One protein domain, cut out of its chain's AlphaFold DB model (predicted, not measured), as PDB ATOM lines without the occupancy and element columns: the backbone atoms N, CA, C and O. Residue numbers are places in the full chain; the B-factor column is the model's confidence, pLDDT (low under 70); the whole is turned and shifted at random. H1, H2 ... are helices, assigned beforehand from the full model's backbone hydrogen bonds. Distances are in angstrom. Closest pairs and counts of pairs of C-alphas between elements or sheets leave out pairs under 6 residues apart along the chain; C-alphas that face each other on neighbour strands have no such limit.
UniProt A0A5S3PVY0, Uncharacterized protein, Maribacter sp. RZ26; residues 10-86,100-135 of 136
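This is residues 10 to 86 and 100 to 135 of the 136 residues of an uncharacterized protein of Maribacter sp. RZ26 (UniProt A0A5S3PVY0). One long helix, H1, has its far half between two shorter helices, H3 on one side and H4 on another, while H2 crosses steeply beside it. The first part of H1, residues 10 to 24, sticks out of this body as a free arm and makes much of the length. The printed part has 113 residues with four named helices, in the order H1, H2, H3, H4, and no named strand; the class is all helix. The whole is loose, with a radius of gyration of the C-alphas of 17.1 A, and elongated, spanning 61 by 36 by 21 A.

H1, residues 10 to 44, is close to but not clearly touching H2, residues 52 to 64, at a steep tilt of 64 degrees; their closest C-alphas, Leu 36 and Phe 58, are 7.0 A apart. H2 and H3, residues 66 to 80, touch only at the corner by their tight link, the closest C-alphas being Val 62 and Ala 69 at 4.5 A. With residues 33 to 44 alone, H1 touches H3, the same way at a shallow tilt of 14 degrees; the closest C-alphas are Leu 44 and Tyr 79, 6.4 A. H4, residues 111 to 134, touches residues 28 to 42 of H1 with its residues 117 to 127 alone. They run opposite ways at a shallow tilt of 33 degrees, only just short of steep, with C-alphas 35 and 120 closest at 6.1 A. H3 and H4 are apart. In H1, H2, H3 and H4 every O i to N i+4 pair is within hydrogen-bond range.

H1 begins at C-alpha 10 (172.889, 132.266, 114.107) and is 50.4 A long from first to last C-alpha. H2 is 18.5 A and H3 20.7 A. H4, 34.9 A, ends at C-alpha 134 (154.209, 144.318, 119.342).

The two C-alphas farthest apart, Gln 10 and Glu 106, are 61.2 A apart. Residues 87 to 99 are not printed; C-alphas 86 and 100 are 17.5 A apart across the cut. Confidence is under 70 in residues 10 to 24, 82 to 86, 104 to 108 and 132 to 135.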
ATOM      1  N   GLN A  10     173.905 131.241 114.385       49.00
ATOM      2  CA  GLN A  10     172.889 132.266 114.107       49.00
ATOM      3  C   GLN A  10     171.599 131.676 113.519       49.00
ATOM      4  O   GLN A  10     170.507 132.124 113.854       49.00
ATOM      5  N   ILE A  11     171.689 130.650 112.665       49.88
ATOM      6  CA  ILE A  11     170.501 130.032 112.050       49.88
ATOM      7  C   ILE A  11     169.708 129.210 113.082       49.88
ATOM      8  O   ILE A  11     168.475 129.201 113.038       49.88
ATOM      9  N   GLY A  12     170.394 128.550 114.022       46.28
ATOM     10  CA  GLY A  12     169.769 127.834 115.138       46.28
ATOM     11  C   GLY A  12     169.038 128.767 116.109       46.28
ATOM     12  O   GLY A  12     167.880 128.515 116.438       46.28
ATOM     13  N   GLU A  13     169.668 129.881 116.489       47.59
ATOM     14  CA  GLU A  13     169.078 130.890 117.382       47.59
ATOM     15  C   GLU A  13     167.896 131.631 116.738       47.59
ATOM     16  O   GLU A  13     166.876 131.840 117.392       47.59
ATOM     17  N   ILE A  14     167.967 131.964 115.441       50.47
ATOM     18  CA  ILE A  14     166.848 132.593 114.714       50.47
ATOM     19  C   ILE A  14     165.654 131.632 114.606       50.47
ATOM     20  O   ILE A  14     164.510 132.047 114.787       50.47
ATOM     21  N   LYS A  15     165.887 130.336 114.351       47.16
ATOM     22  CA  LYS A  15     164.808 129.332 114.321       47.16
ATOM     23  C   LYS A  15     164.186 129.098 115.694       47.16
ATOM     24  O   LYS A  15     162.968 128.957 115.759       47.16
ATOM     25  N   ALA A  16     164.985 129.056 116.761       50.12
ATOM     26  CA  ALA A  16     164.487 128.908 118.128       50.12
ATOM     27  C   ALA A  16     163.652 130.125 118.547       50.12
ATOM     28  O   ALA A  16     162.507 129.965 118.961       50.12
ATOM     29  N   ARG A  17     164.160 131.340 118.300       43.47
ATOM     30  CA  ARG A  17     163.451 132.593 118.582       43.47
ATOM     31  C   ARG A  17     162.155 132.721 117.782       43.47
ATOM     32  O   ARG A  17     161.140 133.107 118.343       43.47
ATOM     33  N   ASN A  18     162.143 132.338 116.504       42.91
ATOM     34  CA  ASN A  18     160.915 132.344 115.700       42.91
ATOM     35  C   ASN A  18     159.886 131.304 116.172       42.91
ATOM     36  O   ASN A  18     158.691 131.572 116.103       42.91
ATOM     37  N   LYS A  19     160.326 130.142 116.675       49.47
ATOM     38  CA  LYS A  19     159.432 129.133 117.271       49.47
ATOM     39  C   LYS A  19     158.850 129.585 118.610       49.47
ATOM     40  O   LYS A  19     157.680 129.340 118.871       49.47
ATOM     41  N   GLU A  20     159.647 130.241 119.448       51.72
ATOM     42  CA  GLU A  20     159.192 130.788 120.731       51.72
ATOM     43  C   GLU A  20     158.242 131.979 120.542       51.72
ATOM     44  O   GLU A  20     157.244 132.082 121.250       51.72
ATOM     45  N   VAL A  21     158.506 132.837 119.549       55.34
ATOM     46  CA  VAL A  21     157.621 133.949 119.169       55.34
ATOM     47  C   VAL A  21     156.317 133.445 118.541       55.34
ATOM     48  O   VAL A  21     155.261 134.004 118.828       55.34
ATOM     49  N   SER A  22     156.343 132.377 117.730       56.34
ATOM     50  CA  SER A  22     155.096 131.806 117.199       56.34
ATOM     51  C   SER A  22     154.279 131.123 118.299       56.34
ATOM     52  O   SER A  22     153.080 131.346 118.389       56.34
ATOM     53  N   ALA A  23     154.921 130.369 119.198       55.91
ATOM     54  CA  ALA A  23     154.231 129.700 120.301       55.91
ATOM     55  C   ALA A  23     153.614 130.692 121.304       55.91
ATOM     56  O   ALA A  23     152.522 130.450 121.818       55.91
ATOM     57  N   SER A  24     154.283 131.815 121.585       61.34
ATOM     58  CA  SER A  24     153.724 132.861 122.450       61.34
ATOM     59  C   SER A  24     152.572 133.614 121.779       61.34
ATOM     60  O   SER A  24     151.585 133.916 122.449       61.34
ATOM     61  N   SER A  25     152.654 133.840 120.463       70.12
ATOM     62  CA  SER A  25     151.569 134.403 119.651       70.12
ATOM     63  C   SER A  25     150.332 133.499 119.642       70.12
ATOM     64  O   SER A  25     149.220 133.991 119.831       70.12
ATOM     65  N   ASP A  26     150.510 132.183 119.503       79.25
ATOM     66  CA  ASP A  26     149.405 131.217 119.482       79.25
ATOM     67  C   ASP A  26     148.688 131.143 120.838       79.25
ATOM     68  O   ASP A  26     147.458 131.167 120.912       79.25
ATOM     69  N   VAL A  27     149.446 131.104 121.942       83.88
ATOM     70  CA  VAL A  27     148.879 131.101 123.303       83.88
ATOM     71  C   VAL A  27     148.128 132.401 123.582       83.88
ATOM     72  O   VAL A  27     147.028 132.380 124.141       83.88
ATOM     73  N   PHE A  28     148.712 133.531 123.184       85.56
ATOM     74  CA  PHE A  28     148.087 134.837 123.307       85.56
ATOM     75  C   PHE A  28     146.757 134.885 122.541       85.56
ATOM     76  O   PHE A  28     145.726 135.254 123.111       85.56
ATOM     77  N   GLN A  29     146.764 134.451 121.281       87.00
ATOM     78  CA  GLN A  29     145.583 134.453 120.428       87.00
ATOM     79  C   GLN A  29     144.483 133.556 121.006       87.00
ATOM     80  O   GLN A  29     143.345 133.997 121.147       87.00
ATOM     81  N   LYS A  30     144.822 132.340 121.451       91.00
ATOM     82  CA  LYS A  30     143.848 131.431 122.077       91.00
ATOM     83  C   LYS A  30     143.262 132.001 123.368       91.00
ATOM     84  O   LYS A  30     142.079 131.802 123.646       91.00
ATOM     85  N   LYS A  31     144.051 132.737 124.159       93.38
ATOM     86  CA  LYS A  31     143.542 133.433 125.350       93.38
ATOM     87  C   LYS A  31     142.530 134.517 124.970       93.38
ATOM     88  O   LYS A  31     141.473 134.589 125.597       93.38
ATOM     89  N   LEU A  32     142.835 135.323 123.952       94.06
ATOM     90  CA  LEU A  32     141.929 136.355 123.448       94.06
ATOM     91  C   LEU A  32     140.627 135.741 122.913       94.06
ATOM     92  O   LEU A  32     139.554 136.160 123.336       94.06
ATOM     93  N   GLU A  33     140.710 134.713 122.063       94.56
ATOM     94  CA  GLU A  33     139.543 133.994 121.526       94.56
ATOM     95  C   GLU A  33     138.614 133.503 122.646       94.56
ATOM     96  O   GLU A  33     137.409 133.757 122.619       94.56
ATOM     97  N   ASN A  34     139.170 132.851 123.671       95.38
ATOM     98  CA  ASN A  34     138.382 132.328 124.787       95.38
ATOM     99  C   ASN A  34     137.673 133.439 125.574       95.38
ATOM    100  O   ASN A  34     136.500 133.299 125.918       95.38
ATOM    101  N   LEU A  35     138.365 134.547 125.853       96.81
ATOM    102  CA  LEU A  35     137.773 135.675 126.572       96.81
ATOM    103  C   LEU A  35     136.680 136.359 125.751       96.81
ATOM    104  O   LEU A  35     135.621 136.671 126.294       96.81
ATOM    105  N   LEU A  36     136.901 136.534 124.446       96.38
ATOM    106  CA  LEU A  36     135.901 137.078 123.531       96.38
ATOM    107  C   LEU A  36     134.632 136.225 123.530       96.38
ATOM    108  O   LEU A  36     133.538 136.769 123.652       96.38
ATOM    109  N   ILE A  37     134.767 134.898 123.469       96.38
ATOM    110  CA  ILE A  37     133.634 133.970 123.545       96.38
ATOM    111  C   ILE A  37     132.873 134.114 124.872       96.38
ATOM    112  O   ILE A  37     131.647 134.234 124.868       96.38
ATOM    113  N   LEU A  38     133.574 134.140 126.008       96.56
ATOM    114  CA  LEU A  38     132.947 134.263 127.331       96.56
ATOM    115  C   LEU A  38     132.221 135.601 127.517       96.56
ATOM    116  O   LEU A  38     131.144 135.651 128.117       96.56
ATOM    117  N   TYR A  39     132.797 136.680 126.993       96.50
ATOM    118  CA  TYR A  39     132.187 138.004 127.020       96.50
ATOM    119  C   TYR A  39     130.961 138.069 126.099       96.50
ATOM    120  O   TYR A  39     129.897 138.543 126.502       96.50
ATOM    121  N   TYR A  40     131.063 137.479 124.906       95.50
ATOM    122  CA  TYR A  40     129.969 137.384 123.942       95.50
ATOM    123  C   TYR A  40     128.768 136.589 124.474       95.50
ATOM    124  O   TYR A  40     127.623 136.972 124.250       95.50
ATOM    125  N   GLN A  41     128.995 135.537 125.266       94.00
ATOM    126  CA  GLN A  41     127.913 134.854 125.987       94.00
ATOM    127  C   GLN A  41     127.172 135.788 126.953       94.00
ATOM    128  O   GLN A  41     125.949 135.721 127.046       94.00
ATOM    129  N   GLY A  42     127.899 136.649 127.674       93.31
ATOM    130  CA  GLY A  42     127.287 137.665 128.533       93.31
ATOM    131  C   GLY A  42     126.421 138.630 127.724       93.31
ATOM    132  O   GLY A  42     125.286 138.909 128.101       93.31
ATOM    133  N   TYR A  43     126.914 139.059 126.563       93.19
ATOM    134  CA  TYR A  43     126.161 139.912 125.647       93.19
ATOM    135  C   TYR A  43     124.873 139.253 125.136       93.19
ATOM    136  O   TYR A  43     123.807 139.866 125.205       93.19
ATOM    137  N   LEU A  44     124.940 137.995 124.684       90.94
ATOM    138  CA  LEU A  44     123.768 137.245 124.211       90.94
ATOM    139  C   LEU A  44     122.702 137.064 125.299       90.94
ATOM    140  O   LEU A  44     121.511 137.035 125.001       90.94
ATOM    141  N   LYS A  45     123.122 136.986 126.564       90.00
ATOM    142  CA  LYS A  45     122.224 136.943 127.725       90.00
ATOM    143  C   LYS A  45     121.675 138.313 128.137       90.00
ATOM    144  O   LYS A  45     120.856 138.363 129.048       90.00
ATOM    145  N   GLY A  46     122.129 139.404 127.518       89.56
ATOM    146  CA  GLY A  46     121.786 140.767 127.927       89.56
ATOM    147  C   GLY A  46     122.440 141.194 129.246       89.56
ATOM    148  O   GLY A  46     121.927 142.084 129.914       89.56
ATOM    149  N   GLU A  47     123.537 140.548 129.654       91.69
ATOM    150  CA  GLU A  47     124.275 140.857 130.892       91.69
ATOM    151  C   GLU A  47     125.288 141.996 130.698       91.69
ATOM    152  O   GLU A  47     125.759 142.583 131.669       91.69
ATOM    153  N   THR A  48     125.677 142.279 129.453       91.75
ATOM    154  CA  THR A  48     126.661 143.310 129.113       91.75
ATOM    155  C   THR A  48     126.468 143.804 127.680       91.75
ATOM    156  O   THR A  48     125.738 143.193 126.898       91.75
ATOM    157  N   GLU A  49     127.137 144.897 127.332       92.06
ATOM    158  CA  GLU A  49     127.225 145.423 125.970       92.06
ATOM    159  C   GLU A  49     128.588 145.087 125.356       92.06
ATOM    160  O   GLU A  49     129.537 144.756 126.061       92.06
ATOM    161  N   ILE A  50     128.700 145.176 124.029       91.56
ATOM    162  CA  ILE A  50     129.978 144.972 123.339       91.56
ATOM    163  C   ILE A  50     130.508 146.298 122.822       91.56
ATOM    164  O   ILE A  50     129.923 146.911 121.924       91.56
ATOM    165  N   GLU A  51     131.658 146.686 123.360       93.31
ATOM    166  CA  GLU A  51     132.397 147.880 122.986       93.31
ATOM    167  C   GLU A  51     132.894 147.821 121.526       93.31
ATOM    168  O   GLU A  51     133.192 146.735 121.011       93.31
ATOM    169  N   PRO A  52     133.020 148.969 120.833       91.25
ATOM    170  CA  PRO A  52     133.394 149.018 119.415       91.25
ATOM    171  C   PRO A  52     134.708 148.302 119.062       91.25
ATOM    172  O   PRO A  52     134.808 147.652 118.017       91.25
ATOM    173  N   GLU A  53     135.720 148.389 119.920       91.06
ATOM    174  CA  GLU A  53     137.031 147.768 119.716       91.06
ATOM    175  C   GLU A  53     136.955 146.240 119.837       91.06
ATOM    176  O   GLU A  53     137.523 145.511 119.016       91.06
ATOM    177  N   ILE A  54     136.197 145.751 120.826       93.81
ATOM    178  CA  ILE A  54     135.925 144.322 121.015       93.81
ATOM    179  C   ILE A  54     135.121 143.808 119.822       93.81
ATOM    180  O   ILE A  54     135.495 142.803 119.221       93.81
ATOM    181  N   ARG A  55     134.081 144.545 119.407       91.88
ATOM    182  CA  ARG A  55     133.264 144.243 118.224       91.88
ATOM    183  C   ARG A  55     134.123 144.099 116.967       91.88
ATOM    184  O   ARG A  55     133.968 143.134 116.226       91.88
ATOM    185  N   THR A  56     135.038 145.038 116.734       90.69
ATOM    186  CA  THR A  56     135.924 145.037 115.558       90.69
ATOM    187  C   THR A  56     136.858 143.831 115.558       90.69
ATOM    188  O   THR A  56     136.992 143.152 114.541       90.69
ATOM    189  N   THR A  57     137.468 143.528 116.706       91.19
ATOM    190  CA  THR A  57     138.342 142.355 116.867       91.19
ATOM    191  C   THR A  57     137.575 141.062 116.617       91.19
ATOM    192  O   THR A  57     138.029 140.189 115.884       91.19
ATOM    193  N   PHE A  58     136.389 140.951 117.204       91.88
ATOM    194  CA  PHE A  58     135.543 139.776 117.081       91.88
ATOM    195  C   PHE A  58     135.137 139.535 115.622       91.88
ATOM    196  O   PHE A  58     135.250 138.415 115.131       91.88
ATOM    197  N   LEU A  59     134.747 140.596 114.904       89.69
ATOM    198  CA  LEU A  59     134.476 140.532 113.465       89.69
ATOM    199  C   LEU A  59     135.696 140.047 112.692       89.69
ATOM    200  O   LEU A  59     135.566 139.170 111.851       89.69
ATOM    201  N   HIS A  60     136.876 140.595 112.976       88.56
ATOM    202  CA  HIS A  60     138.099 140.187 112.297       88.56
ATOM    203  C   HIS A  60     138.369 138.686 112.449       88.56
ATOM    204  O   HIS A  60     138.651 138.022 111.456       88.56
ATOM    205  N   LEU A  61     138.216 138.149 113.664       89.81
ATOM    206  CA  LEU A  61     138.418 136.726 113.934       89.81
ATOM    207  C   LEU A  61     137.374 135.849 113.245       89.81
ATOM    208  O   LEU A  61     137.748 134.869 112.614       89.81
ATOM    209  N   VAL A  62     136.091 136.220 113.282       88.94
ATOM    210  CA  VAL A  62     135.033 135.467 112.581       88.94
ATOM    211  C   VAL A  62     135.300 135.374 111.075       88.94
ATOM    212  O   VAL A  62     135.031 134.339 110.479       88.94
ATOM    213  N   LYS A  63     135.860 136.421 110.459       85.50
ATOM    214  CA  LYS A  63     136.181 136.427 109.020       85.50
ATOM    215  C   LYS A  63     137.420 135.612 108.651       85.50
ATOM    216  O   LYS A  63     137.616 135.295 107.482       85.50
ATOM    217  N   GLN A  64     138.312 135.368 109.606       86.44
ATOM    218  CA  GLN A  64     139.623 134.764 109.347       86.44
ATOM    219  C   GLN A  64     139.759 133.340 109.877       86.44
ATOM    220  O   GLN A  64     140.610 132.600 109.390       86.44
ATOM    221  N   ASP A  65     138.955 132.969 110.871       87.88
ATOM    222  CA  ASP A  65     139.011 131.682 111.550       87.88
ATOM    223  C   ASP A  65     137.626 131.014 111.519       87.88
ATOM    224  O   ASP A  65     136.701 131.391 112.245       87.88
ATOM    225  N   GLU A  66     137.499 129.995 110.667       85.81
ATOM    226  CA  GLU A  66     136.273 129.206 110.502       85.81
ATOM    227  C   GLU A  66     135.873 128.466 111.790       85.81
ATOM    228  O   GLU A  66     134.684 128.330 112.084       85.81
ATOM    229  N   GLU A  67     136.843 128.010 112.591       89.19
ATOM    230  CA  GLU A  67     136.576 127.326 113.860       89.19
ATOM    231  C   GLU A  67     135.998 128.313 114.880       89.19
ATOM    232  O   GLU A  67     135.046 127.997 115.603       89.19
ATOM    233  N   PHE A  68     136.544 129.530 114.928       90.06
ATOM    234  CA  PHE A  68     136.008 130.604 115.754       90.06
ATOM    235  C   PHE A  68     134.593 130.988 115.309       90.06
ATOM    236  O   PHE A  68     133.683 131.018 116.140       90.06
ATOM    237  N   ALA A  69     134.375 131.201 114.009       88.62
ATOM    238  CA  ALA A  69     133.057 131.502 113.450       88.62
ATOM    239  C   ALA A  69     132.020 130.421 113.803       88.62
ATOM    240  O   ALA A  69     130.911 130.731 114.247       88.62
ATOM    241  N   PHE A  70     132.401 129.146 113.692       86.69
ATOM    242  CA  PHE A  70     131.543 128.023 114.058       86.69
ATOM    243  C   PHE A  70     131.161 128.038 115.547       86.69
ATOM    244  O   PHE A  70     129.985 127.881 115.882       86.69
ATOM    245  N   LYS A  71     132.118 128.290 116.454       90.25
ATOM    246  CA  LYS A  71     131.840 128.412 117.899       90.25
ATOM    247  C   LYS A  71     130.831 129.516 118.191       90.25
ATOM    248  O   LYS A  71     129.922 129.317 118.995       90.25
ATOM    249  N   VAL A  72     130.971 130.666 117.536       90.25
ATOM    250  CA  VAL A  72     130.034 131.784 117.693       90.25
ATOM    251  C   VAL A  72     128.631 131.386 117.249       90.25
ATOM    252  O   VAL A  72     127.671 131.637 117.977       90.25
ATOM    253  N   ARG A  73     128.516 130.705 116.106       85.69
ATOM    254  CA  ARG A  73     127.227 130.236 115.591       85.69
ATOM    255  C   ARG A  73     126.545 129.282 116.564       85.69
ATOM    256  O   ARG A  73     125.372 129.475 116.868       85.69
ATOM    257  N   MET A  74     127.283 128.319 117.115       86.19
ATOM    258  CA  MET A  74     126.744 127.405 118.128       86.19
ATOM    259  C   MET A  74     126.190 128.158 119.343       86.19
ATOM    260  O   MET A  74     125.085 127.871 119.790       86.19
ATOM    261  N   LEU A  75     126.894 129.186 119.825       89.25
ATOM    262  CA  LEU A  75     126.404 130.002 120.937       89.25
ATOM    263  C   LEU A  75     125.138 130.777 120.580       89.25
ATOM    264  O   LEU A  75     124.213 130.840 121.386       89.25
ATOM    265  N   GLN A  76     125.071 131.369 119.391       86.19
ATOM    266  CA  GLN A  76     123.863 132.066 118.963       86.19
ATOM    267  C   GLN A  76     122.663 131.119 118.894       86.19
ATOM    268  O   GLN A  76     121.593 131.488 119.369       86.19
ATOM    269  N   LEU A  77     122.832 129.895 118.385       84.12
ATOM    270  CA  LEU A  77     121.763 128.889 118.388       84.12
ATOM    271  C   LEU A  77     121.292 128.567 119.808       84.12
ATOM    272  O   LEU A  77     120.087 128.606 120.069       84.12
ATOM    273  N   ASP A  78     122.239 128.320 120.717       84.88
ATOM    274  CA  ASP A  78     121.961 127.967 122.111       84.88
ATOM    275  C   ASP A  78     121.203 129.085 122.845       84.88
ATOM    276  O   ASP A  78     120.230 128.834 123.561       84.88
ATOM    277  N   TYR A  79     121.634 130.338 122.677       81.44
ATOM    278  CA  TYR A  79     121.104 131.470 123.442       81.44
ATOM    279  C   TYR A  79     119.880 132.129 122.812       81.44
ATOM    280  O   TYR A  79     118.990 132.579 123.535       81.44
ATOM    281  N   LEU A  80     119.808 132.178 121.483       78.50
ATOM    282  CA  LEU A  80     118.688 132.786 120.762       78.50
ATOM    283  C   LEU A  80     117.566 131.778 120.478       78.50
ATOM    284  O   LEU A  80     116.536 132.166 119.930       78.50
ATOM    285  N   LYS A  81     117.737 130.505 120.876       71.12
ATOM    286  CA  LYS A  81     116.767 129.414 120.673       71.12
ATOM    287  C   LYS A  81     116.324 129.307 119.215       71.12
ATOM    288  O   LYS A  81     115.143 129.136 118.909       71.12
ATOM    289  N   LEU A  82     117.286 129.424 118.306       65.88
ATOM    290  CA  LEU A  82     117.081 129.353 116.859       65.88
ATOM    291  C   LEU A  82     116.937 127.893 116.399       65.88
ATOM    292  O   LEU A  82     117.585 127.464 115.451       65.88
ATOM    293  N   GLU A  83     116.079 127.124 117.078       54.12
ATOM    294  CA  GLU A  83     115.948 125.660 116.966       54.12
ATOM    295  C   GLU A  83     115.606 125.151 115.549       54.12
ATOM    296  O   GLU A  83     115.628 123.949 115.321       54.12
ATOM    297  N   ASN A  84     115.326 126.038 114.583       50.28
ATOM    298  CA  ASN A  84     114.973 125.687 113.203       50.28
ATOM    299  C   ASN A  84     115.663 126.556 112.132       50.28
ATOM    300  O   ASN A  84     115.185 126.623 111.002       50.28
ATOM    301  N   SER A  85     116.749 127.262 112.460       56.44
ATOM    302  CA  SER A  85     117.517 127.985 111.441       56.44
ATOM    303  C   SER A  85     118.382 126.996 110.663       56.44
ATOM    304  O   SER A  85     119.271 126.376 111.247       56.44
ATOM    305  N   GLU A  86     118.133 126.841 109.358       52.81
ATOM    306  CA  GLU A  86     119.021 126.078 108.477       52.81
ATOM    307  C   GLU A  86     120.453 126.604 108.651       52.81
ATOM    308  O   GLU A  86     120.745 127.788 108.459       52.81
ATOM    309  N   PRO A 100     123.085 140.650 117.393       83.75
ATOM    310  CA  PRO A 100     121.651 140.877 117.424       83.75
ATOM    311  C   PRO A 100     121.298 141.756 118.618       83.75
ATOM    312  O   PRO A 100     121.893 141.641 119.686       83.75
ATOM    313  N   LYS A 101     120.296 142.625 118.468       80.31
ATOM    314  CA  LYS A 101     119.826 143.444 119.591       80.31
ATOM    315  C   LYS A 101     119.319 142.537 120.710       80.31
ATOM    316  O   LYS A 101     118.263 141.922 120.582       80.31
ATOM    317  N   THR A 102     120.061 142.482 121.806       75.44
ATOM    318  CA  THR A 102     119.662 141.794 123.028       75.44
ATOM    319  C   THR A 102     118.984 142.807 123.943       75.44
ATOM    320  O   THR A 102     119.424 143.950 124.071       75.44
ATOM    321  N   ALA A 103     117.855 142.424 124.542       71.25
ATOM    322  CA  ALA A 103     117.284 143.220 125.617       71.25
ATOM    323  C   ALA A 103     118.225 143.086 126.816       71.25
ATOM    324  O   ALA A 103     118.379 141.987 127.351       71.25
ATOM    325  N   ILE A 104     118.883 144.181 127.203       69.94
ATOM    326  CA  ILE A 104     119.686 144.206 128.426       69.94
ATOM    327  C   ILE A 104     118.754 143.836 129.575       69.94
ATOM    328  O   ILE A 104     117.646 144.369 129.676       69.94
ATOM    329  N   LEU A 105     119.171 142.870 130.392       68.88
ATOM    330  CA  LEU A 105     118.356 142.389 131.494       68.88
ATOM    331  C   LEU A 105     118.021 143.564 132.414       68.88
ATOM    332  O   LEU A 105     118.897 144.175 133.013       68.88
ATOM    333  N   GLU A 106     116.726 143.844 132.572       57.53
ATOM    334  CA  GLU A 106     116.248 144.820 133.561       57.53
ATOM    335  C   GLU A 106     116.486 144.330 134.999       57.53
ATOM    336  O   GLU A 106     116.456 145.108 135.951       57.53
ATOM    337  N   LYS A 107     116.704 143.017 135.169       59.84
ATOM    338  CA  LYS A 107     117.031 142.413 136.459       59.84
ATOM    339  C   LYS A 107     118.531 142.528 136.728       59.84
ATOM    340  O   LYS A 107     119.314 142.227 135.830       59.84
ATOM    341  N   PRO A 108     118.926 142.873 137.965       62.62
ATOM    342  CA  PRO A 108     120.331 142.978 138.318       62.62
ATOM    343  C   PRO A 108     121.023 141.632 138.103       62.62
ATOM    344  O   PRO A 108     120.581 140.598 138.613       62.62
ATOM    345  N   VAL A 109     122.100 141.669 137.322       76.00
ATOM    346  CA  VAL A 109     123.062 140.575 137.221       76.00
ATOM    347  C   VAL A 109     123.662 140.363 138.613       76.00
ATOM    348  O   VAL A 109     123.838 141.308 139.381       76.00
ATOM    349  N   ASP A 110     123.939 139.112 138.970       87.88
ATOM    350  CA  ASP A 110     124.631 138.814 140.220       87.88
ATOM    351  C   ASP A 110     125.973 139.573 140.289       87.88
ATOM    352  O   ASP A 110     126.724 139.600 139.313       87.88
ATOM    353  N   VAL A 111     126.292 140.177 141.438       88.62
ATOM    354  CA  VAL A 111     127.469 141.058 141.601       88.62
ATOM    355  C   VAL A 111     128.773 140.340 141.245       88.62
ATOM    356  O   VAL A 111     129.687 140.933 140.669       88.62
ATOM    357  N   HIS A 112     128.879 139.043 141.552       92.06
ATOM    358  CA  HIS A 112     130.057 138.265 141.183       92.06
ATOM    359  C   HIS A 112     130.138 138.081 139.663       92.06
ATOM    360  O   HIS A 112     131.224 138.152 139.080       92.06
ATOM    361  N   ARG A 113     128.999 137.868 138.997       93.50
ATOM    362  CA  ARG A 113     128.939 137.762 137.536       93.50
ATOM    363  C   ARG A 113     129.258 139.089 136.846       93.50
ATOM    364  O   ARG A 113     130.024 139.073 135.885       93.50
ATOM    365  N   GLU A 114     128.752 140.210 137.349       91.88
ATOM    366  CA  GLU A 114     129.073 141.548 136.832       91.88
ATOM    367  C   GLU A 114     130.578 141.831 136.919       91.88
ATOM    368  O   GLU A 114     131.209 142.214 135.929       91.88
ATOM    369  N   LYS A 115     131.184 141.539 138.076       94.88
ATOM    370  CA  LYS A 115     132.637 141.633 138.242       94.88
ATOM    371  C   LYS A 115     133.374 140.737 137.246       94.88
ATOM    372  O   LYS A 115     134.294 141.190 136.584       94.88
ATOM    373  N   THR A 116     132.933 139.491 137.090       96.25
ATOM    374  CA  THR A 116     133.558 138.540 136.158       96.25
ATOM    375  C   THR A 116     133.553 139.067 134.716       96.25
ATOM    376  O   THR A 116     134.559 138.969 134.019       96.25
ATOM    377  N   LEU A 117     132.436 139.642 134.261       95.56
ATOM    378  CA  LEU A 117     132.333 140.235 132.924       95.56
ATOM    379  C   LEU A 117     133.219 141.479 132.777       95.56
ATOM    380  O   LEU A 117     133.815 141.682 131.719       95.56
ATOM    381  N   THR A 118     133.345 142.269 133.843       95.62
ATOM    382  CA  THR A 118     134.254 143.421 133.892       95.62
ATOM    383  C   THR A 118     135.710 142.975 133.769       95.62
ATOM    384  O   THR A 118     136.419 143.466 132.893       95.62
ATOM    385  N   ASP A 119     136.124 141.969 134.544       96.81
ATOM    386  CA  ASP A 119     137.478 141.408 134.510       96.81
ATOM    387  C   ASP A 119     137.814 140.842 133.113       96.81
ATOM    388  O   ASP A 119     138.923 141.024 132.597       96.81
ATOM    389  N   TYR A 120     136.850 140.182 132.454       97.06
ATOM    390  CA  TYR A 120     137.019 139.709 131.076       97.06
ATOM    391  C   TYR A 120     137.256 140.862 130.108       97.06
ATOM    392  O   TYR A 120     138.201 140.804 129.321       97.06
ATOM    393  N   LYS A 121     136.433 141.910 130.179       96.75
ATOM    394  CA  LYS A 121     136.572 143.094 129.332       96.75
ATOM    395  C   LYS A 121     137.931 143.764 129.505       96.75
ATOM    396  O   LYS A 121     138.601 144.052 128.515       96.75
ATOM    397  N   GLU A 122     138.339 144.006 130.746       96.75
ATOM    398  CA  GLU A 122     139.624 144.639 131.044       96.75
ATOM    399  C   GLU A 122     140.780 143.807 130.485       96.75
ATOM    400  O   GLU A 122     141.624 144.335 129.758       96.75
ATOM    401  N   THR A 123     140.745 142.490 130.697       95.88
ATOM    402  CA  THR A 123     141.762 141.580 130.157       95.88
ATOM    403  C   THR A 123     141.778 141.588 128.624       95.88
ATOM    404  O   THR A 123     142.850 141.567 128.024       95.88
ATOM    405  N   ILE A 124     140.618 141.640 127.958       96.06
ATOM    406  CA  ILE A 124     140.551 141.756 126.492       96.06
ATOM    407  C   ILE A 124     141.262 143.035 126.039       96.06
ATOM    408  O   ILE A 124     142.109 142.976 125.150       96.06
ATOM    409  N   PHE A 125     140.979 144.178 126.665       95.19
ATOM    410  CA  PHE A 125     141.634 145.436 126.306       95.19
ATOM    411  C   PHE A 125     143.143 145.418 126.538       95.19
ATOM    412  O   PHE A 125     143.883 145.947 125.707       95.19
ATOM    413  N   GLU A 126     143.612 144.818 127.630       93.44
ATOM    414  CA  GLU A 126     145.045 144.636 127.877       93.44
ATOM    415  C   GLU A 126     145.703 143.827 126.759       93.44
ATOM    416  O   GLU A 126     146.703 144.263 126.186       93.44
ATOM    417  N   LEU A 127     145.102 142.695 126.385       91.44
ATOM    418  CA  LEU A 127     145.606 141.846 125.309       91.44
ATOM    419  C   LEU A 127     145.663 142.622 123.978       91.44
ATOM    420  O   LEU A 127     146.691 142.625 123.290       91.44
ATOM    421  N   LEU A 128     144.595 143.339 123.623       90.06
ATOM    422  CA  LEU A 128     144.553 144.130 122.390       90.06
ATOM    423  C   LEU A 128     145.646 145.208 122.350       90.06
ATOM    424  O   LEU A 128     146.303 145.373 121.318       90.06
ATOM    425  N   LYS A 129     145.906 145.884 123.476       87.62
ATOM    426  CA  LYS A 129     146.996 146.864 123.595       87.62
ATOM    427  C   LYS A 129     148.363 146.214 123.409       87.62
ATOM    428  O   LYS A 129     149.124 146.665 122.554       87.62
ATOM    429  N   SER A 130     148.643 145.109 124.101       80.62
ATOM    430  CA  SER A 130     149.915 144.389 123.954       80.62
ATOM    431  C   SER A 130     150.168 143.930 122.512       80.62
ATOM    432  O   SER A 130     151.302 143.935 122.046       80.62
ATOM    433  N   THR A 131     149.114 143.591 121.765       70.44
ATOM    434  CA  THR A 131     149.231 143.234 120.340       70.44
ATOM    435  C   THR A 131     149.593 144.432 119.467       70.44
ATOM    436  O   THR A 131     150.370 144.295 118.523       70.44
ATOM    437  N   SER A 132     149.030 145.606 119.761       63.19
ATOM    438  CA  SER A 132     149.345 146.838 119.029       63.19
ATOM    439  C   SER A 132     150.784 147.304 119.278       63.19
ATOM    440  O   SER A 132     151.477 147.697 118.340       63.19
ATOM    441  N   GLU A 133     151.271 147.156 120.511       58.59
ATOM    442  CA  GLU A 133     152.644 147.494 120.899       58.59
ATOM    443  C   GLU A 133     153.678 146.559 120.256       58.59
ATOM    444  O   GLU A 133     154.754 147.008 119.882       58.59
ATOM    445  N   LEU A 134     153.346 145.280 120.046       52.53
ATOM    446  CA  LEU A 134     154.209 144.318 119.342       52.53
ATOM    447  C   LEU A 134     154.310 144.556 117.824       52.53
ATOM    448  O   LEU A 134     155.198 143.999 117.180       52.53
ATOM    449  N   ARG A 135     153.388 145.332 117.239       46.59
ATOM    450  CA  ARG A 135     153.354 145.660 115.800       46.59
ATOM    451  C   ARG A 135     153.886 147.066 115.481       46.59
ATOM    452  O   ARG A 135     153.895 147.431 114.305       46.59
TER     453      ARG A 135